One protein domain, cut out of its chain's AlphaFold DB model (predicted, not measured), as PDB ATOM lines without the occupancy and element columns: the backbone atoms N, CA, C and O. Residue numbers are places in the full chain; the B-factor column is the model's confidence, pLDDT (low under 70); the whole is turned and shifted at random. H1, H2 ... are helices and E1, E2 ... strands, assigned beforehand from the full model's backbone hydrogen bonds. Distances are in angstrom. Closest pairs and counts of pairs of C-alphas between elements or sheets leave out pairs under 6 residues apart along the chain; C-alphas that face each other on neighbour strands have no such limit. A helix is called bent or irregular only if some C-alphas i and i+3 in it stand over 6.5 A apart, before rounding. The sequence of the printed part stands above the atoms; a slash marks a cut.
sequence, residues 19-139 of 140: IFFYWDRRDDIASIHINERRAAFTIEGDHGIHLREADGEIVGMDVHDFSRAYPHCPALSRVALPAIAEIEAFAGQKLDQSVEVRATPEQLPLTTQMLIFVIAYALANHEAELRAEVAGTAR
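AT A GLANCE: This is residues 19 to 139 of the 140 residues of the protein "DUF2283 domain-containing protein" of Chloroflexi bacterium (UniProt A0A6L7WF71). One strongly twisted sheet of six strands has two helices over one of its faces and the other face bare; the long H2 crosses the E3, E4, E5 and E2 part of the sheet, and H1 packs at the E6 and E1 part. Residues 127 to 139, of which 127 to 137 belong to H2, stick out and make the length, while the body without them spans 34 by 31 by 28 A. The printed part has 121 residues, with E1, E2, E3, E4, E5, H1, E6 and H2 along it; the sheet's order is E3 E4 E5 E2 E1 E6, all antiparallel, and the class is mixed, helices and strands. The whole is compact, with a radius of gyration of the C-alphas of 14.9 A, though elongated, spanning 55 by 32 by 29 A.

IN THESE COORDINATES: Find C-alpha 19 at (17.656, -14.175, -12.064), where E1, residues 19 to 24, sets out for 15.3 A. Next come E2, residues 29 to 34, 16.8 A; E3, residues 41 to 43, 6.6 A; E4, residues 49 to 54, 16.6 A; and E5, residues 57 to 64, 20.8 A. H1, residues 74 to 91, starts at C-alpha 74 at (33.550, 0.675, 0.306) and runs 26.9 A; it is irregular, but only just, C-alphas 78 and 81 being 6.8 A apart. After E6, residues 101 to 103, 6.7 A, H2, residues 110 to 137, runs 41.6 A to C-alpha 137 at (18.456, 22.903, -20.374).

HOW THE PARTS SIT: Start in the sheet with the hairpin E1 and E2, where N 21 and O 31 are 3.1 A apart; E1 also pairs with edge strand E6, N 20 to O 101 at 2.9 A. E3, E4 and E5 are a meander, each strand the antiparallel neighbour of the one before: look at N 43 and O 51, 2.7 A, and N 52 and O 60, 2.9 A. E2 before them pairs with E5, N 32 to O 61 at 2.9 A, closing a Greek key, a meander whose last strand neighbours the strand before it. H1 and H2 on the same face make two layers, helices over one side of a sheet, at heights of 10.4 A and 9.5 A. H2 runs across the strands, at 78 degrees to E4 on the local plane; the closest C-alphas of the two are those of Ile 49 and Ala 122, 6.9 A. H1 runs across too, at 72 degrees to E1 on the local plane. With residues 79 to 87 alone H1 touches H2, the closest C-alphas being those of Ala 83 and Thr 112, 4.9 A, at a steep tilt of 49 degrees, opposite ways. O i to N i+4 pairs are within hydrogen-bond range in 11 of 14 cases in H1 and 21 of 24 in H2.

THE WHOLE: The C-alphas of Gly 92 and Arg 139 are the two farthest apart, 55.3 A. The printed part has no cut and no long link. Mean pLDDT of the printed part is 76.4; look for values under 70 at residues 66 to 80, 97 to 99, 116 to 117, 120 and 135 to 139.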
ATOM      1  N   ILE A  19      16.948 -13.221 -11.228       83.94
ATOM      2  CA  ILE A  19      17.656 -14.175 -12.064       83.94
ATOM      3  C   ILE A  19      19.116 -13.735 -12.141       83.94
ATOM      4  O   ILE A  19      19.447 -12.768 -12.829       83.94
ATOM      5  N   PHE A  20      19.993 -14.456 -11.448       80.25
ATOM      6  CA  PHE A  20      21.436 -14.333 -11.639       80.25
ATOM      7  C   PHE A  20      21.809 -15.196 -12.831       80.25
ATOM      8  O   PHE A  20      21.663 -16.414 -12.774       80.25
ATOM      9  N   PHE A  21      22.209 -14.563 -13.928       73.06
ATOM     10  CA  PHE A  21      22.392 -15.263 -15.197       73.06
ATOM     11  C   PHE A  21      23.848 -15.645 -15.464       73.06
ATOM     12  O   PHE A  21      24.126 -16.647 -16.124       73.06
ATOM     13  N   TYR A  22      24.784 -14.814 -15.009       75.00
ATOM     14  CA  TYR A  22      26.190 -14.987 -15.337       75.00
ATOM     15  C   TYR A  22      27.082 -14.131 -14.440       75.00
ATOM     16  O   TYR A  22      26.709 -13.000 -14.128       75.00
ATOM     17  N   TRP A  23      28.260 -14.655 -14.085       76.44
ATOM     18  CA  TRP A  23      29.392 -13.866 -13.602       76.44
ATOM     19  C   TRP A  23      30.658 -14.229 -14.388       76.44
ATOM     20  O   TRP A  23      31.169 -15.346 -14.286       76.44
ATOM     21  N   ASP A  24      31.186 -13.276 -15.157       76.38
ATOM     22  CA  ASP A  24      32.526 -13.374 -15.724       76.38
ATOM     23  C   ASP A  24      33.544 -12.964 -14.668       76.38
ATOM     24  O   ASP A  24      33.704 -11.785 -14.376       76.38
ATOM     25  N   ARG A  25      34.281 -13.920 -14.109       72.38
ATOM     26  CA  ARG A  25      35.341 -13.614 -13.142       72.38
ATOM     27  C   ARG A  25      36.553 -12.911 -13.767       72.38
ATOM     28  O   ARG A  25      37.311 -12.265 -13.046       72.38
ATOM     29  N   ARG A  26      36.797 -13.090 -15.068       75.88
ATOM     30  CA  ARG A  26      37.940 -12.482 -15.763       75.88
ATOM     31  C   ARG A  26      37.718 -10.989 -15.947       75.88
ATOM     32  O   ARG A  26      38.634 -10.216 -15.672       75.88
ATOM     33  N   ASP A  27      36.521 -10.635 -16.392       72.94
ATOM     34  CA  ASP A  27      36.140  -9.251 -16.670       72.94
ATOM     35  C   ASP A  27      35.374  -8.611 -15.489       72.94
ATOM     36  O   ASP A  27      35.087  -7.419 -15.503       72.94
ATOM     37  N   ASP A  28      35.109  -9.400 -14.441       75.38
ATOM     38  CA  ASP A  28      34.350  -9.072 -13.227       75.38
ATOM     39  C   ASP A  28      32.969  -8.473 -13.520       75.38
ATOM     40  O   ASP A  28      32.579  -7.447 -12.967       75.38
ATOM     41  N   ILE A  29      32.233  -9.115 -14.430       79.69
ATOM     42  CA  ILE A  29      30.908  -8.676 -14.879       79.69
ATOM     43  C   ILE A  29      29.861  -9.660 -14.381       79.69
ATOM     44  O   ILE A  29      29.942 -10.837 -14.717       79.69
ATOM     45  N   ALA A  30      28.845  -9.209 -13.646       80.00
ATOM     46  CA  ALA A  30      27.645 -10.007 -13.406       80.00
ATOM     47  C   ALA A  30      26.406  -9.386 -14.028       80.00
ATOM     48  O   ALA A  30      26.231  -8.171 -14.017       80.00
ATOM     49  N   SER A  31      25.514 -10.253 -14.499       84.94
ATOM     50  CA  SER A  31      24.218  -9.857 -15.042       84.94
ATOM     51  C   SER A  31      23.088 -10.355 -14.150       84.94
ATOM     52  O   SER A  31      22.997 -11.547 -13.828       84.94
ATOM     53  N   ILE A  32      22.235  -9.418 -13.747       84.62
ATOM     54  CA  ILE A  32      21.081  -9.644 -12.883       84.62
ATOM     55  C   ILE A  32      19.837  -9.227 -13.659       84.62
ATOM     56  O   ILE A  32      19.720  -8.077 -14.076       84.62
ATOM     57  N   HIS A  33      18.886 -10.141 -13.817       87.19
ATOM     58  CA  HIS A  33      17.580  -9.844 -14.401       87.19
ATOM     59  C   HIS A  33      16.483  -9.898 -13.340       87.19
ATOM     60  O   HIS A  33      16.569 -10.643 -12.361       87.19
ATOM     61  N   ILE A  34      15.433  -9.115 -13.555       86.81
ATOM     62  CA  ILE A  34      14.256  -9.028 -12.696       86.81
ATOM     63  C   ILE A  34      13.082  -9.665 -13.436       86.81
ATOM     64  O   ILE A  34      12.791  -9.299 -14.571       86.81
ATOM     65  N   ASN A  35      12.379 -10.578 -12.766       86.12
ATOM     66  CA  ASN A  35      11.199 -11.323 -13.216       86.12
ATOM     67  C   ASN A  35      11.407 -12.273 -14.404       86.12
ATOM     68  O   ASN A  35      10.907 -13.395 -14.376       86.12
ATOM     69  N   GLU A  36      12.083 -11.834 -15.457       84.81
ATOM     70  CA  GLU A  36      12.305 -12.602 -16.675       84.81
ATOM     71  C   GLU A  36      13.524 -12.084 -17.439       84.81
ATOM     72  O   GLU A  36      13.907 -10.916 -17.355       84.81
ATOM     73  N   ARG A  37      14.137 -12.959 -18.236       84.44
ATOM     74  CA  ARG A  37      15.230 -12.565 -19.118       84.44
ATOM     75  C   ARG A  37      14.652 -11.990 -20.407       84.44
ATOM     76  O   ARG A  37      14.080 -12.719 -21.216       84.44
ATOM     77  N   ARG A  38      14.853 -10.691 -20.617       83.94
ATOM     78  CA  ARG A  38      14.417  -9.970 -21.819       83.94
ATOM     79  C   ARG A  38      15.581  -9.298 -22.526       83.94
ATOM     80  O   ARG A  38      16.586  -8.942 -21.908       83.94
ATOM     81  N   ALA A  39      15.434  -9.148 -23.841       86.12
ATOM     82  CA  ALA A  39      16.277  -8.231 -24.591       86.12
ATOM     83  C   ALA A  39      16.021  -6.824 -24.045       86.12
ATOM     84  O   ALA A  39      14.875  -6.402 -23.934       86.12
ATOM     85  N   ALA A  40      17.095  -6.158 -23.656       88.88
ATOM     86  CA  ALA A  40      17.068  -4.875 -22.982       88.88
ATOM     87  C   ALA A  40      18.275  -4.081 -23.465       88.88
ATOM     88  O   ALA A  40      19.315  -4.679 -23.769       88.88
ATOM     89  N   PHE A  41      18.135  -2.766 -23.543       88.75
ATOM     90  CA  PHE A  41      19.265  -1.896 -23.815       88.75
ATOM     91  C   PHE A  41      19.958  -1.499 -22.516       88.75
ATOM     92  O   PHE A  41      19.360  -1.512 -21.436       88.75
ATOM     93  N   THR A  42      21.239  -1.165 -22.633       88.88
ATOM     94  CA  THR A  42      22.071  -0.827 -21.485       88.88
ATOM     95  C   THR A  42      22.033   0.676 -21.208       88.88
ATOM     96  O   THR A  42      22.523   1.496 -21.978       88.88
ATOM     97  N   ILE A  43      21.440   0.965 -20.061       86.75
ATOM     98  CA  ILE A  43      21.647   2.050 -19.105       86.75
ATOM     99  C   ILE A  43      23.093   2.324 -18.714       86.75
ATOM    100  O   ILE A  43      23.477   1.777 -17.684       86.75
ATOM    101  N   GLU A  44      23.923   3.072 -19.450       83.62
ATOM    102  CA  GLU A  44      25.237   3.422 -18.884       83.62
ATOM    103  C   GLU A  44      25.047   4.229 -17.598       83.62
ATOM    104  O   GLU A  44      24.453   5.303 -17.613       83.62
ATOM    105  N   GLY A  45      25.500   3.663 -16.481       74.44
ATOM    106  CA  GLY A  45      25.443   4.295 -15.178       74.44
ATOM    107  C   GLY A  45      26.827   4.388 -14.560       74.44
ATOM    108  O   GLY A  45      27.828   3.889 -15.088       74.44
ATOM    109  N   ASP A  46      26.877   5.058 -13.421       70.81
ATOM    110  CA  ASP A  46      28.131   5.336 -12.756       70.81
ATOM    111  C   ASP A  46      28.739   4.102 -12.089       70.81
ATOM    112  O   ASP A  46      28.067   3.197 -11.590       70.81
ATOM    113  N   HIS A  47      30.072   4.120 -12.027       73.06
ATOM    114  CA  HIS A  47      30.860   3.182 -11.230       73.06
ATOM    115  C   HIS A  47      30.635   1.709 -11.589       73.06
ATOM    116  O   HIS A  47      30.641   0.854 -10.711       73.06
ATOM    117  N   GLY A  48      30.443   1.410 -12.873       75.88
ATOM    118  CA  GLY A  48      30.270   0.037 -13.339       75.88
ATOM    119  C   GLY A  48      28.893  -0.546 -13.032       75.88
ATOM    120  O   GLY A  48      28.716  -1.750 -13.152       75.88
ATOM    121  N   ILE A  49      27.909   0.262 -12.632       79.75
ATOM    122  CA  ILE A  49      26.528  -0.198 -12.485       79.75
ATOM    123  C   ILE A  49      25.752   0.276 -13.698       79.75
ATOM    124  O   ILE A  49      25.494   1.466 -13.856       79.75
ATOM    125  N   HIS A  50      25.358  -0.668 -14.537       85.56
ATOM    126  CA  HIS A  50      24.641  -0.386 -15.763       85.56
ATOM    127  C   HIS A  50      23.220  -0.927 -15.657       85.56
ATOM    128  O   HIS A  50      23.013  -2.111 -15.400       85.56
ATOM    129  N   LEU A  51      22.218  -0.075 -15.837       87.62
ATOM    130  CA  LEU A  51      20.820  -0.500 -15.787       87.62
ATOM    131  C   LEU A  51      20.430  -1.202 -17.091       87.62
ATOM    132  O   LEU A  51      20.978  -0.923 -18.153       87.62
ATOM    133  N   ARG A  52      19.460  -2.110 -17.038       89.31
ATOM    134  CA  ARG A  52      18.896  -2.742 -18.236       89.31
ATOM    135  C   ARG A  52      17.456  -2.301 -18.394       89.31
ATOM    136  O   ARG A  52      16.649  -2.575 -17.510       89.31
ATOM    137  N   GLU A  53      17.141  -1.658 -19.511       89.44
ATOM    138  CA  GLU A  53      15.803  -1.138 -19.794       89.44
ATOM    139  C   GLU A  53      15.149  -1.894 -20.949       89.44
ATOM    140  O   GLU A  53      15.780  -2.153 -21.981       89.44
ATOM    141  N   ALA A  54      13.894  -2.287 -20.747       90.06
ATOM    142  CA  ALA A  54      13.030  -2.774 -21.807       90.06
ATOM    143  C   ALA A  54      11.627  -2.177 -21.655       90.06
ATOM    144  O   ALA A  54      11.007  -2.290 -20.599       90.06
ATOM    145  N   ASP A  55      11.113  -1.600 -22.741       88.44
ATOM    146  CA  ASP A  55       9.761  -1.039 -22.830       88.44
ATOM    147  C   ASP A  55       9.450   0.039 -21.764       88.44
ATOM    148  O   ASP A  55       8.310   0.182 -21.324       88.44
ATOM    149  N   GLY A  56      10.455   0.824 -21.360       83.94
ATOM    150  CA  GLY A  56      10.341   1.872 -20.340       83.94
ATOM    151  C   GLY A  56      10.434   1.365 -18.896       83.94
ATOM    152  O   GLY A  56      10.192   2.128 -17.954       83.94
ATOM    153  N   GLU A  57      10.787   0.095 -18.696       85.75
ATOM    154  CA  GLU A  57      10.936  -0.531 -17.382       85.75
ATOM    155  C   GLU A  57      12.370  -1.016 -17.163       85.75
ATOM    156  O   GLU A  57      13.002  -1.592 -18.051       85.75
ATOM    157  N   ILE A  58      12.882  -0.835 -15.944       86.94
ATOM    158  CA  ILE A  58      14.138  -1.461 -15.536       86.94
ATOM    159  C   ILE A  58      13.892  -2.946 -15.275       86.94
ATOM    160  O   ILE A  58      13.222  -3.335 -14.318       86.94
ATOM    161  N   VAL A  59      14.488  -3.779 -16.124       88.12
ATOM    162  CA  VAL A  59      14.353  -5.244 -16.109       88.12
ATOM    163  C   VAL A  59      15.607  -5.950 -15.596       88.12
ATOM    164  O   VAL A  59      15.688  -7.179 -15.610       88.12
ATOM    165  N   GLY A  60      16.612  -5.199 -15.151       88.38
ATOM    166  CA  GLY A  60      17.838  -5.765 -14.604       88.38
ATOM    167  C   GLY A  60      18.960  -4.751 -14.450       88.38
ATOM    168  O   GLY A  60      18.771  -3.549 -14.637       88.38
ATOM    169  N   MET A  61      20.145  -5.267 -14.152       86.94
ATOM    170  CA  MET A  61      21.392  -4.520 -14.215       86.94
ATOM    171  C   MET A  61      22.557  -5.427 -14.589       86.94
ATOM    172  O   MET A  61      22.554  -6.620 -14.281       86.94
ATOM    173  N   ASP A  62      23.569  -4.828 -15.192       86.12
ATOM    174  CA  ASP A  62      24.894  -5.403 -15.327       86.12
ATOM    175  C   ASP A  62      25.830  -4.663 -14.361       86.12
ATOM    176  O   ASP A  62      25.882  -3.433 -14.341       86.12
ATOM    177  N   VAL A  63      26.540  -5.410 -13.521       79.69
ATOM    178  CA  VAL A  63      27.533  -4.867 -12.589       79.69
ATOM    179  C   VAL A  63      28.908  -5.263 -13.092       79.69
ATOM    180  O   VAL A  63      29.193  -6.446 -13.229       79.69
ATOM    181  N   HIS A  64      29.736  -4.272 -13.381       81.31
ATOM    182  CA  HIS A  64      31.085  -4.389 -13.903       81.31
ATOM    183  C   HIS A  64      32.074  -3.973 -12.818       81.31
ATOM    184  O   HIS A  64      31.879  -2.947 -12.167       81.31
ATOM    185  N   ASP A  65      33.154  -4.739 -12.675       75.38
ATOM    186  CA  ASP A  65      34.207  -4.509 -11.688       75.38
ATOM    187  C   ASP A  65      33.607  -4.279 -10.291       75.38
ATOM    188  O   ASP A  65      33.636  -3.173  -9.752       75.38
ATOM    189  N   PHE A  66      33.032  -5.327  -9.687       67.81
ATOM    190  CA  PHE A  66      32.422  -5.282  -8.349       67.81
ATOM    191  C   PHE A  66      33.347  -4.681  -7.288       67.81
ATOM    192  O   PHE A  66      32.877  -4.131  -6.288       67.81
ATOM    193  N   SER A  67      34.662  -4.790  -7.492       62.66
ATOM    194  CA  SER A  67      35.665  -4.189  -6.617       62.66
ATOM    195  C   SER A  67      35.683  -2.654  -6.677       62.66
ATOM    196  O   SER A  67      36.046  -2.006  -5.692       62.66
ATOM    197  N   ARG A  68      35.269  -2.077  -7.811       61.78
ATOM    198  CA  ARG A  68      35.161  -0.634  -8.064       61.78
ATOM    199  C   ARG A  68      33.741  -0.112  -8.062       61.78
ATOM    200  O   ARG A  68      33.578   1.093  -7.874       61.78
ATOM    201  N   ALA A  69      32.743  -0.974  -8.229       59.28
ATOM    202  CA  ALA A  69      31.372  -0.612  -7.938       59.28
ATOM    203  C   ALA A  69      31.325  -0.033  -6.518       59.28
ATOM    204  O   ALA A  69      31.877  -0.598  -5.568       59.28
ATOM    205  N   TYR A  70      30.716   1.145  -6.389       61.81
ATOM    206  CA  TYR A  70      30.619   1.917  -5.144       61.81
ATOM    207  C   TYR A  70      31.945   2.488  -4.597       61.81
ATOM    208  O   TYR A  70      32.263   2.273  -3.423       61.81
ATOM    209  N   PRO A  71      32.678   3.344  -5.337       57.66
ATOM    210  CA  PRO A  71      33.822   4.054  -4.755       57.66
ATOM    211  C   PRO A  71      33.399   4.922  -3.557       57.66
ATOM    212  O   PRO A  71      34.180   5.160  -2.637       57.66
ATOM    213  N   HIS A  72      32.133   5.347  -3.535       57.16
ATOM    214  CA  HIS A  72      31.526   6.111  -2.451       57.16
ATOM    215  C   HIS A  72      30.986   5.247  -1.300       57.16
ATOM    216  O   HIS A  72      30.638   5.790  -0.253       57.16
ATOM    217  N   CYS A  73      30.943   3.917  -1.447       60.28
ATOM    218  CA  CYS A  73      30.530   3.007  -0.381       60.28
ATOM    219  C   CYS A  73      31.401   1.734  -0.350       60.28
ATOM    220  O   CYS A  73      30.949   0.657  -0.741       60.28
ATOM    221  N   PRO A  74      32.628   1.814   0.205       65.50
ATOM    222  CA  PRO A  74      33.550   0.675   0.306       65.50
ATOM    223  C   PRO A  74      32.990  -0.531   1.074       65.50
ATOM    224  O   PRO A  74      33.491  -1.647   0.950       65.50
ATOM    225  N   ALA A  75      31.970  -0.314   1.911       64.00
ATOM    226  CA  ALA A  75      31.255  -1.387   2.593       64.00
ATOM    227  C   ALA A  75      30.432  -2.240   1.614       64.00
ATOM    228  O   ALA A  75      30.360  -3.452   1.800       64.00
ATOM    229  N   LEU A  76      29.871  -1.639   0.557       63.59
ATOM    230  CA  LEU A  76      29.126  -2.363  -0.471       63.59
ATOM    231  C   LEU A  76      30.050  -3.208  -1.357       63.59
ATOM    232  O   LEU A  76      29.757  -4.374  -1.612       63.59
ATOM    233  N   SER A  77      31.231  -2.699  -1.715       65.31
ATOM    234  CA  SER A  77      32.241  -3.482  -2.451       65.31
ATOM    235  C   SER A  77      32.702  -4.723  -1.662       65.31
ATOM    236  O   SER A  77      33.105  -5.731  -2.236       65.31
ATOM    237  N   ARG A  78      32.597  -4.693  -0.324       68.56
ATOM    238  CA  ARG A  78      32.923  -5.834   0.550       68.56
ATOM    239  C   ARG A  78      31.821  -6.891   0.644       68.56
ATOM    240  O   ARG A  78      32.131  -7.989   1.100       68.56
ATOM    241  N   VAL A  79      30.581  -6.604   0.239       69.19
ATOM    242  CA  VAL A  79      29.485  -7.596   0.269       69.19
ATOM    243  C   VAL A  79      29.287  -8.333  -1.053       69.19
ATOM    244  O   VAL A  79      28.686  -9.400  -1.055       69.19
ATOM    245  N   ALA A  80      29.836  -7.819  -2.155       69.06
ATOM    246  CA  ALA A  80      29.673  -8.402  -3.485       69.06
ATOM    247  C   ALA A  80      30.231  -9.831  -3.606       69.06
ATOM    248  O   ALA A  80      29.522 -10.749  -4.007       69.06
ATOM    249  N   LEU A  81      31.491 -10.039  -3.209       73.75
ATOM    250  CA  LEU A  81      32.111 -11.368  -3.236       73.75
ATOM    251  C   LEU A  81      31.393 -12.375  -2.313       73.75
ATOM    252  O   LEU A  81      31.153 -13.501  -2.753       73.75
ATOM    253  N   PRO A  82      31.006 -12.009  -1.071       74.94
ATOM    254  CA  PRO A  82      30.107 -12.829  -0.263       74.94
ATOM    255  C   PRO A  82      28.788 -13.177  -0.960       74.94
ATOM    256  O   PRO A  82      28.411 -14.343  -0.939       74.94
ATOM    257  N   ALA A  83      28.133 -12.222  -1.628       77.69
ATOM    258  CA  ALA A  83      26.880 -12.476  -2.336       77.69
ATOM    259  C   ALA A  83      27.055 -13.512  -3.451       77.69
ATOM    260  O   ALA A  83      26.274 -14.451  -3.544       77.69
ATOM    261  N   ILE A  84      28.130 -13.411  -4.236       77.06
ATOM    262  CA  ILE A  84      28.468 -14.405  -5.264       77.06
ATOM    263  C   ILE A  84      28.641 -15.796  -4.640       77.06
ATOM    264  O   ILE A  84      28.044 -16.760  -5.113       77.06
ATOM    265  N   ALA A  85      29.409 -15.911  -3.553       80.62
ATOM    266  CA  ALA A  85      29.616 -17.191  -2.874       80.62
ATOM    267  C   ALA A  85      28.312 -17.770  -2.292       80.62
ATOM    268  O   ALA A  85      28.095 -18.981  -2.340       80.62
ATOM    269  N   GLU A  86      27.441 -16.912  -1.759       83.62
ATOM    270  CA  GLU A  86      26.123 -17.290  -1.249       83.62
ATOM    271  C   GLU A  86      25.198 -17.785  -2.371       83.62
ATOM    272  O   GLU A  86      24.521 -18.799  -2.196       83.62
ATOM    273  N   ILE A  87      25.213 -17.137  -3.539       79.31
ATOM    274  CA  ILE A  87      24.447 -17.566  -4.718       79.31
ATOM    275  C   ILE A  87      24.966 -18.908  -5.244       79.31
ATOM    276  O   ILE A  87      24.167 -19.797  -5.527       79.31
ATOM    277  N   GLU A  88      26.284 -19.094  -5.346       82.75
ATOM    278  CA  GLU A  88      26.874 -20.373  -5.766       82.75
ATOM    279  C   GLU A  88      26.504 -21.512  -4.808       82.75
ATOM    280  O   GLU A  88      26.167 -22.616  -5.239       82.75
ATOM    281  N   ALA A  89      26.542 -21.243  -3.499       84.81
ATOM    282  CA  ALA A  89      26.137 -22.204  -2.481       84.81
ATOM    283  C   ALA A  89      24.641 -22.538  -2.577       84.81
ATOM    284  O   ALA A  89      24.272 -23.707  -2.477       84.81
ATOM    285  N   PHE A  90      23.795 -21.533  -2.810       83.44
ATOM    286  CA  PHE A  90      22.359 -21.709  -3.021       83.44
ATOM    287  C   PHE A  90      22.059 -22.529  -4.285       83.44
ATOM    288  O   PHE A  90      21.229 -23.434  -4.256       83.44
ATOM    289  N   ALA A  91      22.763 -22.250  -5.382       79.62
ATOM    290  CA  ALA A  91      22.581 -22.925  -6.662       79.62
ATOM    291  C   ALA A  91      23.224 -24.322  -6.716       79.62
ATOM    292  O   ALA A  91      22.908 -25.110  -7.606       79.62
ATOM    293  N   GLY A  92      24.149 -24.625  -5.800       84.69
ATOM    294  CA  GLY A  92      24.933 -25.861  -5.809       84.69
ATOM    295  C   GLY A  92      25.937 -25.949  -6.965       84.69
ATOM    296  O   GLY A  92      26.415 -27.038  -7.280       84.69
ATOM    297  N   GLN A  93      26.251 -24.824  -7.610       80.81
ATOM    298  CA  GLN A  93      27.089 -24.752  -8.806       80.81
ATOM    299  C   GLN A  93      27.798 -23.397  -8.899       80.81
ATOM    300  O   GLN A  93      27.380 -22.419  -8.282       80.81
ATOM    301  N   LYS A  94      28.895 -23.351  -9.657       79.94
ATOM    302  CA  LYS A  94      29.691 -22.137  -9.860       79.94
ATOM    303  C   LYS A  94      29.064 -21.234 -10.919       79.94
ATOM    304  O   LYS A  94      28.558 -21.735 -11.917       79.94
ATOM    305  N   LEU A  95      29.117 -19.917 -10.706       72.62
ATOM    306  CA  LEU A  95      28.531 -18.917 -11.617       72.62
ATOM    307  C   LEU A  95      29.416 -18.595 -12.836       72.62
ATOM    308  O   LEU A  95      28.979 -17.881 -13.740       72.62
ATOM    309  N   ASP A  96      30.647 -19.117 -12.859       72.19
ATOM    310  CA  ASP A  96      31.586 -19.008 -13.987       72.19
ATOM    311  C   ASP A  96      31.222 -19.934 -15.162       72.19
ATOM    312  O   ASP A  96      31.656 -19.732 -16.298       72.19
ATOM    313  N   GLN A  97      30.382 -20.932 -14.904       64.81
ATOM    314  CA  GLN A  97      29.636 -21.681 -15.902       64.81
ATOM    315  C   GLN A  97      28.332 -20.912 -16.107       64.81
ATOM    316  O   GLN A  97      27.765 -20.459 -15.123       64.81
ATOM    317  N   SER A  98      27.865 -20.701 -17.343       66.62
ATOM    318  CA  SER A  98      26.629 -19.947 -17.622       66.62
ATOM    319  C   SER A  98      25.429 -20.557 -16.889       66.62
ATOM    320  O   SER A  98      24.758 -21.456 -17.396       66.62
ATOM    321  N   VAL A  99      25.207 -20.086 -15.668       68.50
ATOM    322  CA  VAL A  99      24.308 -20.663 -14.686       68.50
ATOM    323  C   VAL A  99      23.215 -19.656 -14.429       68.50
ATOM    324  O   VAL A  99      23.467 -18.523 -14.033       68.50
ATOM    325  N   GLU A 100      21.989 -20.126 -14.593       80.00
ATOM    326  CA  GLU A 100      20.808 -19.361 -14.261       80.00
ATOM    327  C   GLU A 100      20.329 -19.757 -12.862       80.00
ATOM    328  O   GLU A 100      19.857 -20.875 -12.647       80.00
ATOM    329  N   VAL A 101      20.467 -18.846 -11.902       79.19
ATOM    330  CA  VAL A 101      19.922 -19.004 -10.550       79.19
ATOM    331  C   VAL A 101      18.692 -18.133 -10.421       79.19
ATOM    332  O   VAL A 101      18.775 -16.913 -10.544       79.19
ATOM    333  N   ARG A 102      17.558 -18.773 -10.154       87.12
ATOM    334  CA  ARG A 102      16.263 -18.128  -9.961       87.12
ATOM    335  C   ARG A 102      15.843 -18.233  -8.508       87.12
ATOM    336  O   ARG A 102      15.886 -19.323  -7.937       87.12
ATOM    337  N   ALA A 103      15.429 -17.118  -7.926       83.69
ATOM    338  CA  ALA A 103      14.930 -17.084  -6.560       83.69
ATOM    339  C   ALA A 103      13.977 -15.908  -6.354       83.69
ATOM    340  O   ALA A 103      14.152 -14.841  -6.948       83.69
ATOM    341  N   THR A 104      12.992 -16.076  -5.473       86.25
ATOM    342  CA  THR A 104      12.219 -14.934  -4.967       86.25
ATOM    343  C   THR A 104      13.080 -14.104  -4.008       86.25
ATOM    344  O   THR A 104      14.020 -14.646  -3.412       86.25
ATOM    345  N   PRO A 105      12.783 -12.807  -3.797       79.94
ATOM    346  CA  PRO A 105      13.527 -11.974  -2.849       79.94
ATOM    347  C   PRO A 105      13.680 -12.599  -1.453       79.94
ATOM    348  O   PRO A 105      14.728 -12.464  -0.829       79.94
ATOM    349  N   GLU A 106      12.671 -13.333  -0.982       82.75
ATOM    350  CA  GLU A 106      12.652 -13.987   0.332       82.75
ATOM    351  C   GLU A 106      13.522 -15.248   0.407       82.75
ATOM    352  O   GLU A 106      13.936 -15.644   1.496       82.75
ATOM    353  N   GLN A 107      13.788 -15.895  -0.730       83.62
ATOM    354  CA  GLN A 107      14.664 -17.068  -0.813       83.62
ATOM    355  C   GLN A 107      16.141 -16.679  -0.872       83.62
ATOM    356  O   GLN A 107      17.009 -17.510  -0.595       83.62
ATOM    357  N   LEU A 108      16.430 -15.432  -1.248       76.62
ATOM    358  CA  LEU A 108      17.790 -14.967  -1.438       76.62
ATOM    359  C   LEU A 108      18.522 -14.789  -0.102       76.62
ATOM    360  O   LEU A 108      17.951 -14.261   0.855       76.62
ATOM    361  N   PRO A 109      19.812 -15.146  -0.045       79.38
ATOM    362  CA  PRO A 109      20.687 -14.790   1.064       79.38
ATOM    363  C   PRO A 109      20.725 -13.271   1.310       79.38
ATOM    364  O   PRO A 109      20.579 -12.474   0.382       79.38
ATOM    365  N   LEU A 110      20.941 -12.844   2.560       75.69
ATOM    366  CA  LEU A 110      20.826 -11.431   2.953       75.69
ATOM    367  C   LEU A 110      21.768 -10.509   2.160       75.69
ATOM    368  O   LEU A 110      21.365  -9.419   1.761       75.69
ATOM    369  N   THR A 111      23.007 -10.938   1.892       74.19
ATOM    370  CA  THR A 111      23.944 -10.115   1.107       74.19
ATOM    371  C   THR A 111      23.538 -10.036  -0.363       74.19
ATOM    372  O   THR A 111      23.788  -9.035  -1.029       74.19
ATOM    373  N   THR A 112      22.810 -11.039  -0.852       71.50
ATOM    374  CA  THR A 112      22.230 -11.035  -2.196       71.50
ATOM    375  C   THR A 112      21.008 -10.119  -2.276       71.50
ATOM    376  O   THR A 112      20.855  -9.376  -3.242       71.50
ATOM    377  N   GLN A 113      20.184 -10.067  -1.225       73.06
ATOM    378  CA  GLN A 113      19.112  -9.071  -1.113       73.06
ATOM    379  C   GLN A 113      19.666  -7.634  -1.106       73.06
ATOM    380  O   GLN A 113      19.030  -6.729  -1.645       73.06
ATOM    381  N   MET A 114      20.879  -7.405  -0.577       72.81
ATOM    382  CA  MET A 114      21.541  -6.093  -0.665       72.81
ATOM    383  C   MET A 114      21.819  -5.642  -2.108       72.81
ATOM    384  O   MET A 114      21.804  -4.440  -2.370       72.81
ATOM    385  N   LEU A 115      21.998  -6.566  -3.058       70.38
ATOM    386  CA  LEU A 115      22.136  -6.225  -4.480       70.38
ATOM    387  C   LEU A 115      20.825  -5.692  -5.082       70.38
ATOM    388  O   LEU A 115      20.856  -4.932  -6.040       70.38
ATOM    389  N   ILE A 116      19.661  -6.002  -4.508       67.75
ATOM    390  CA  ILE A 116      18.389  -5.405  -4.953       67.75
ATOM    391  C   ILE A 116      18.332  -3.920  -4.566       67.75
ATOM    392  O   ILE A 116      17.900  -3.082  -5.358       67.75
ATOM    393  N   PHE A 117      18.828  -3.565  -3.375       69.62
ATOM    394  CA  PHE A 117      18.931  -2.163  -2.948       69.62
ATOM    395  C   PHE A 117      19.864  -1.350  -3.844       69.62
ATOM    396  O   PHE A 117      19.630  -0.163  -4.056       69.62
ATOM    397  N   VAL A 118      20.890  -1.992  -4.401       71.69
ATOM    398  CA  VAL A 118      21.765  -1.382  -5.401       71.69
ATOM    399  C   VAL A 118      20.992  -0.981  -6.657       71.69
ATOM    400  O   VAL A 118      21.185   0.138  -7.123       71.69
ATOM    401  N   ILE A 119      20.122  -1.848  -7.196       70.00
ATOM    402  CA  ILE A 119      19.330  -1.527  -8.401       70.00
ATOM    403  C   ILE A 119      18.500  -0.268  -8.145       70.00
ATOM    404  O   ILE A 119      18.519   0.674  -8.933       70.00
ATOM    405  N   ALA A 120      17.818  -0.231  -6.996       68.31
ATOM    406  CA  ALA A 120      17.016   0.917  -6.592       68.31
ATOM    407  C   ALA A 120      17.863   2.193  -6.430       68.31
ATOM    408  O   ALA A 120      17.428   3.276  -6.814       68.31
ATOM    409  N   TYR A 121      19.074   2.072  -5.880       74.06
ATOM    410  CA  TYR A 121      20.000   3.191  -5.722       74.06
ATOM    411  C   TYR A 121      20.503   3.728  -7.068       74.06
ATOM    412  O   TYR A 121      20.469   4.936  -7.294       74.06
ATOM    413  N   ALA A 122      20.928   2.844  -7.971       74.19
ATOM    414  CA  ALA A 122      21.403   3.218  -9.298       74.19
ATOM    415  C   ALA A 122      20.305   3.913 -10.112       74.19
ATOM    416  O   ALA A 122      20.561   4.939 -10.738       74.19
ATOM    417  N   LEU A 123      19.063   3.427 -10.024       72.06
ATOM    418  CA  LEU A 123      17.932   4.117 -10.633       72.06
ATOM    419  C   LEU A 123      17.691   5.498 -10.016       72.06
ATOM    420  O   LEU A 123      17.492   6.457 -10.751       72.06
ATOM    421  N   ALA A 124      17.725   5.626  -8.688       73.31
ATOM    422  CA  ALA A 124      17.515   6.917  -8.035       73.31
ATOM    423  C   ALA A 124      18.566   7.961  -8.456       73.31
ATOM    424  O   ALA A 124      18.226   9.133  -8.631       73.31
ATOM    425  N   ASN A 125      19.820   7.540  -8.652       74.38
ATOM    426  CA  ASN A 125      20.870   8.404  -9.195       74.38
ATOM    427  C   ASN A 125      20.581   8.791 -10.650       74.38
ATOM    428  O   ASN A 125      20.595   9.977 -10.966       74.38
ATOM    429  N   HIS A 126      20.212   7.827 -11.495       73.94
ATOM    430  CA  HIS A 126      19.852   8.092 -12.888       73.94
ATOM    431  C   HIS A 126      18.658   9.059 -13.009       73.94
ATOM    432  O   HIS A 126      18.675  10.003 -13.797       73.94
ATOM    433  N   GLU A 127      17.630   8.897 -12.169       75.56
ATOM    434  CA  GLU A 127      16.516   9.846 -12.090       75.56
ATOM    435  C   GLU A 127      16.979  11.250 -11.680       75.56
ATOM    436  O   GLU A 127      16.461  12.251 -12.186       75.56
ATOM    437  N   ALA A 128      17.917  11.347 -10.734       74.00
ATOM    438  CA  ALA A 128      18.449  12.622 -10.274       74.00
ATOM    439  C   ALA A 128      19.261  13.331 -11.370       74.00
ATOM    440  O   ALA A 128      19.113  14.544 -11.538       74.00
ATOM    441  N   GLU A 129      20.056  12.584 -12.136       75.62
ATOM    442  CA  GLU A 129      20.815  13.075 -13.290       75.62
ATOM    443  C   GLU A 129      19.887  13.606 -14.381       75.62
ATOM    444  O   GLU A 129      19.990  14.776 -14.748       75.62
ATOM    445  N   LEU A 130      18.897  12.815 -14.804       72.62
ATOM    446  CA  LEU A 130      17.906  13.246 -15.796       72.62
ATOM    447  C   LEU A 130      17.176  14.524 -15.355       72.62
ATOM    448  O   LEU A 130      16.968  15.448 -16.144       72.62
ATOM    449  N   ARG A 131      16.809  14.627 -14.070       76.75
ATOM    450  CA  ARG A 131      16.195  15.850 -13.521       76.75
ATOM    451  C   ARG A 131      17.149  17.043 -13.564       76.75
ATOM    452  O   ARG A 131      16.700  18.160 -13.833       76.75
ATOM    453  N   ALA A 132      18.434  16.837 -13.279       75.38
ATOM    454  CA  ALA A 132      19.446  17.888 -13.328       75.38
ATOM    455  C   ALA A 132      19.690  18.377 -14.764       75.38
ATOM    456  O   ALA A 132      19.768  19.587 -14.982       75.38
ATOM    457  N   GLU A 133      19.732  17.469 -15.739       75.88
ATOM    458  CA  GLU A 133      19.879  17.790 -17.162       75.88
ATOM    459  C   GLU A 133      18.708  18.627 -17.679       75.88
ATOM    460  O   GLU A 133      18.929  19.692 -18.261       75.88
ATOM    461  N   VAL A 134      17.468  18.210 -17.391       70.69
ATOM    462  CA  VAL A 134      16.246  18.949 -17.761       70.69
ATOM    463  C   VAL A 134      16.211  20.331 -17.098       70.69
ATOM    464  O   VAL A 134      15.861  21.331 -17.730       70.69
ATOM    465  N   ALA A 135      16.602  20.427 -15.824       69.19
ATOM    466  CA  ALA A 135      16.675  21.706 -15.120       69.19
ATOM    467  C   ALA A 135      17.791  22.623 -15.656       69.19
ATOM    468  O   ALA A 135      17.663  23.847 -15.567       69.19
ATOM    469  N   GLY A 136      18.874  22.050 -16.188       66.19
ATOM    470  CA  GLY A 136      19.977  22.765 -16.828       66.19
ATOM    471  C   GLY A 136      19.610  23.303 -18.211       66.19
ATOM    472  O   GLY A 136      19.860  24.474 -18.482       66.19
ATOM    473  N   THR A 137      18.940  22.496 -19.038       58.34
ATOM    474  CA  THR A 137      18.456  22.903 -20.374       58.34
ATOM    475  C   THR A 137      17.326  23.927 -20.308       58.34
ATOM    476  O   THR A 137      17.240  24.799 -21.160       58.34
ATOM    477  N   ALA A 138      16.481  23.897 -19.272       57.94
ATOM    478  CA  ALA A 138      15.445  24.916 -19.070       57.94
ATOM    479  C   ALA A 138      15.998  26.298 -18.655       57.94
ATOM    480  O   ALA A 138      15.249  27.276 -18.626       57.94
ATOM    481  N   ARG A 139      17.284  26.382 -18.277       53.72
ATOM    482  CA  ARG A 139      17.958  27.622 -17.852       53.72
ATOM    483  C   ARG A 139      18.902  28.209 -18.908       53.72
ATOM    484  O   ARG A 139      19.401  29.311 -18.680       53.72
TER     485      ARG A 139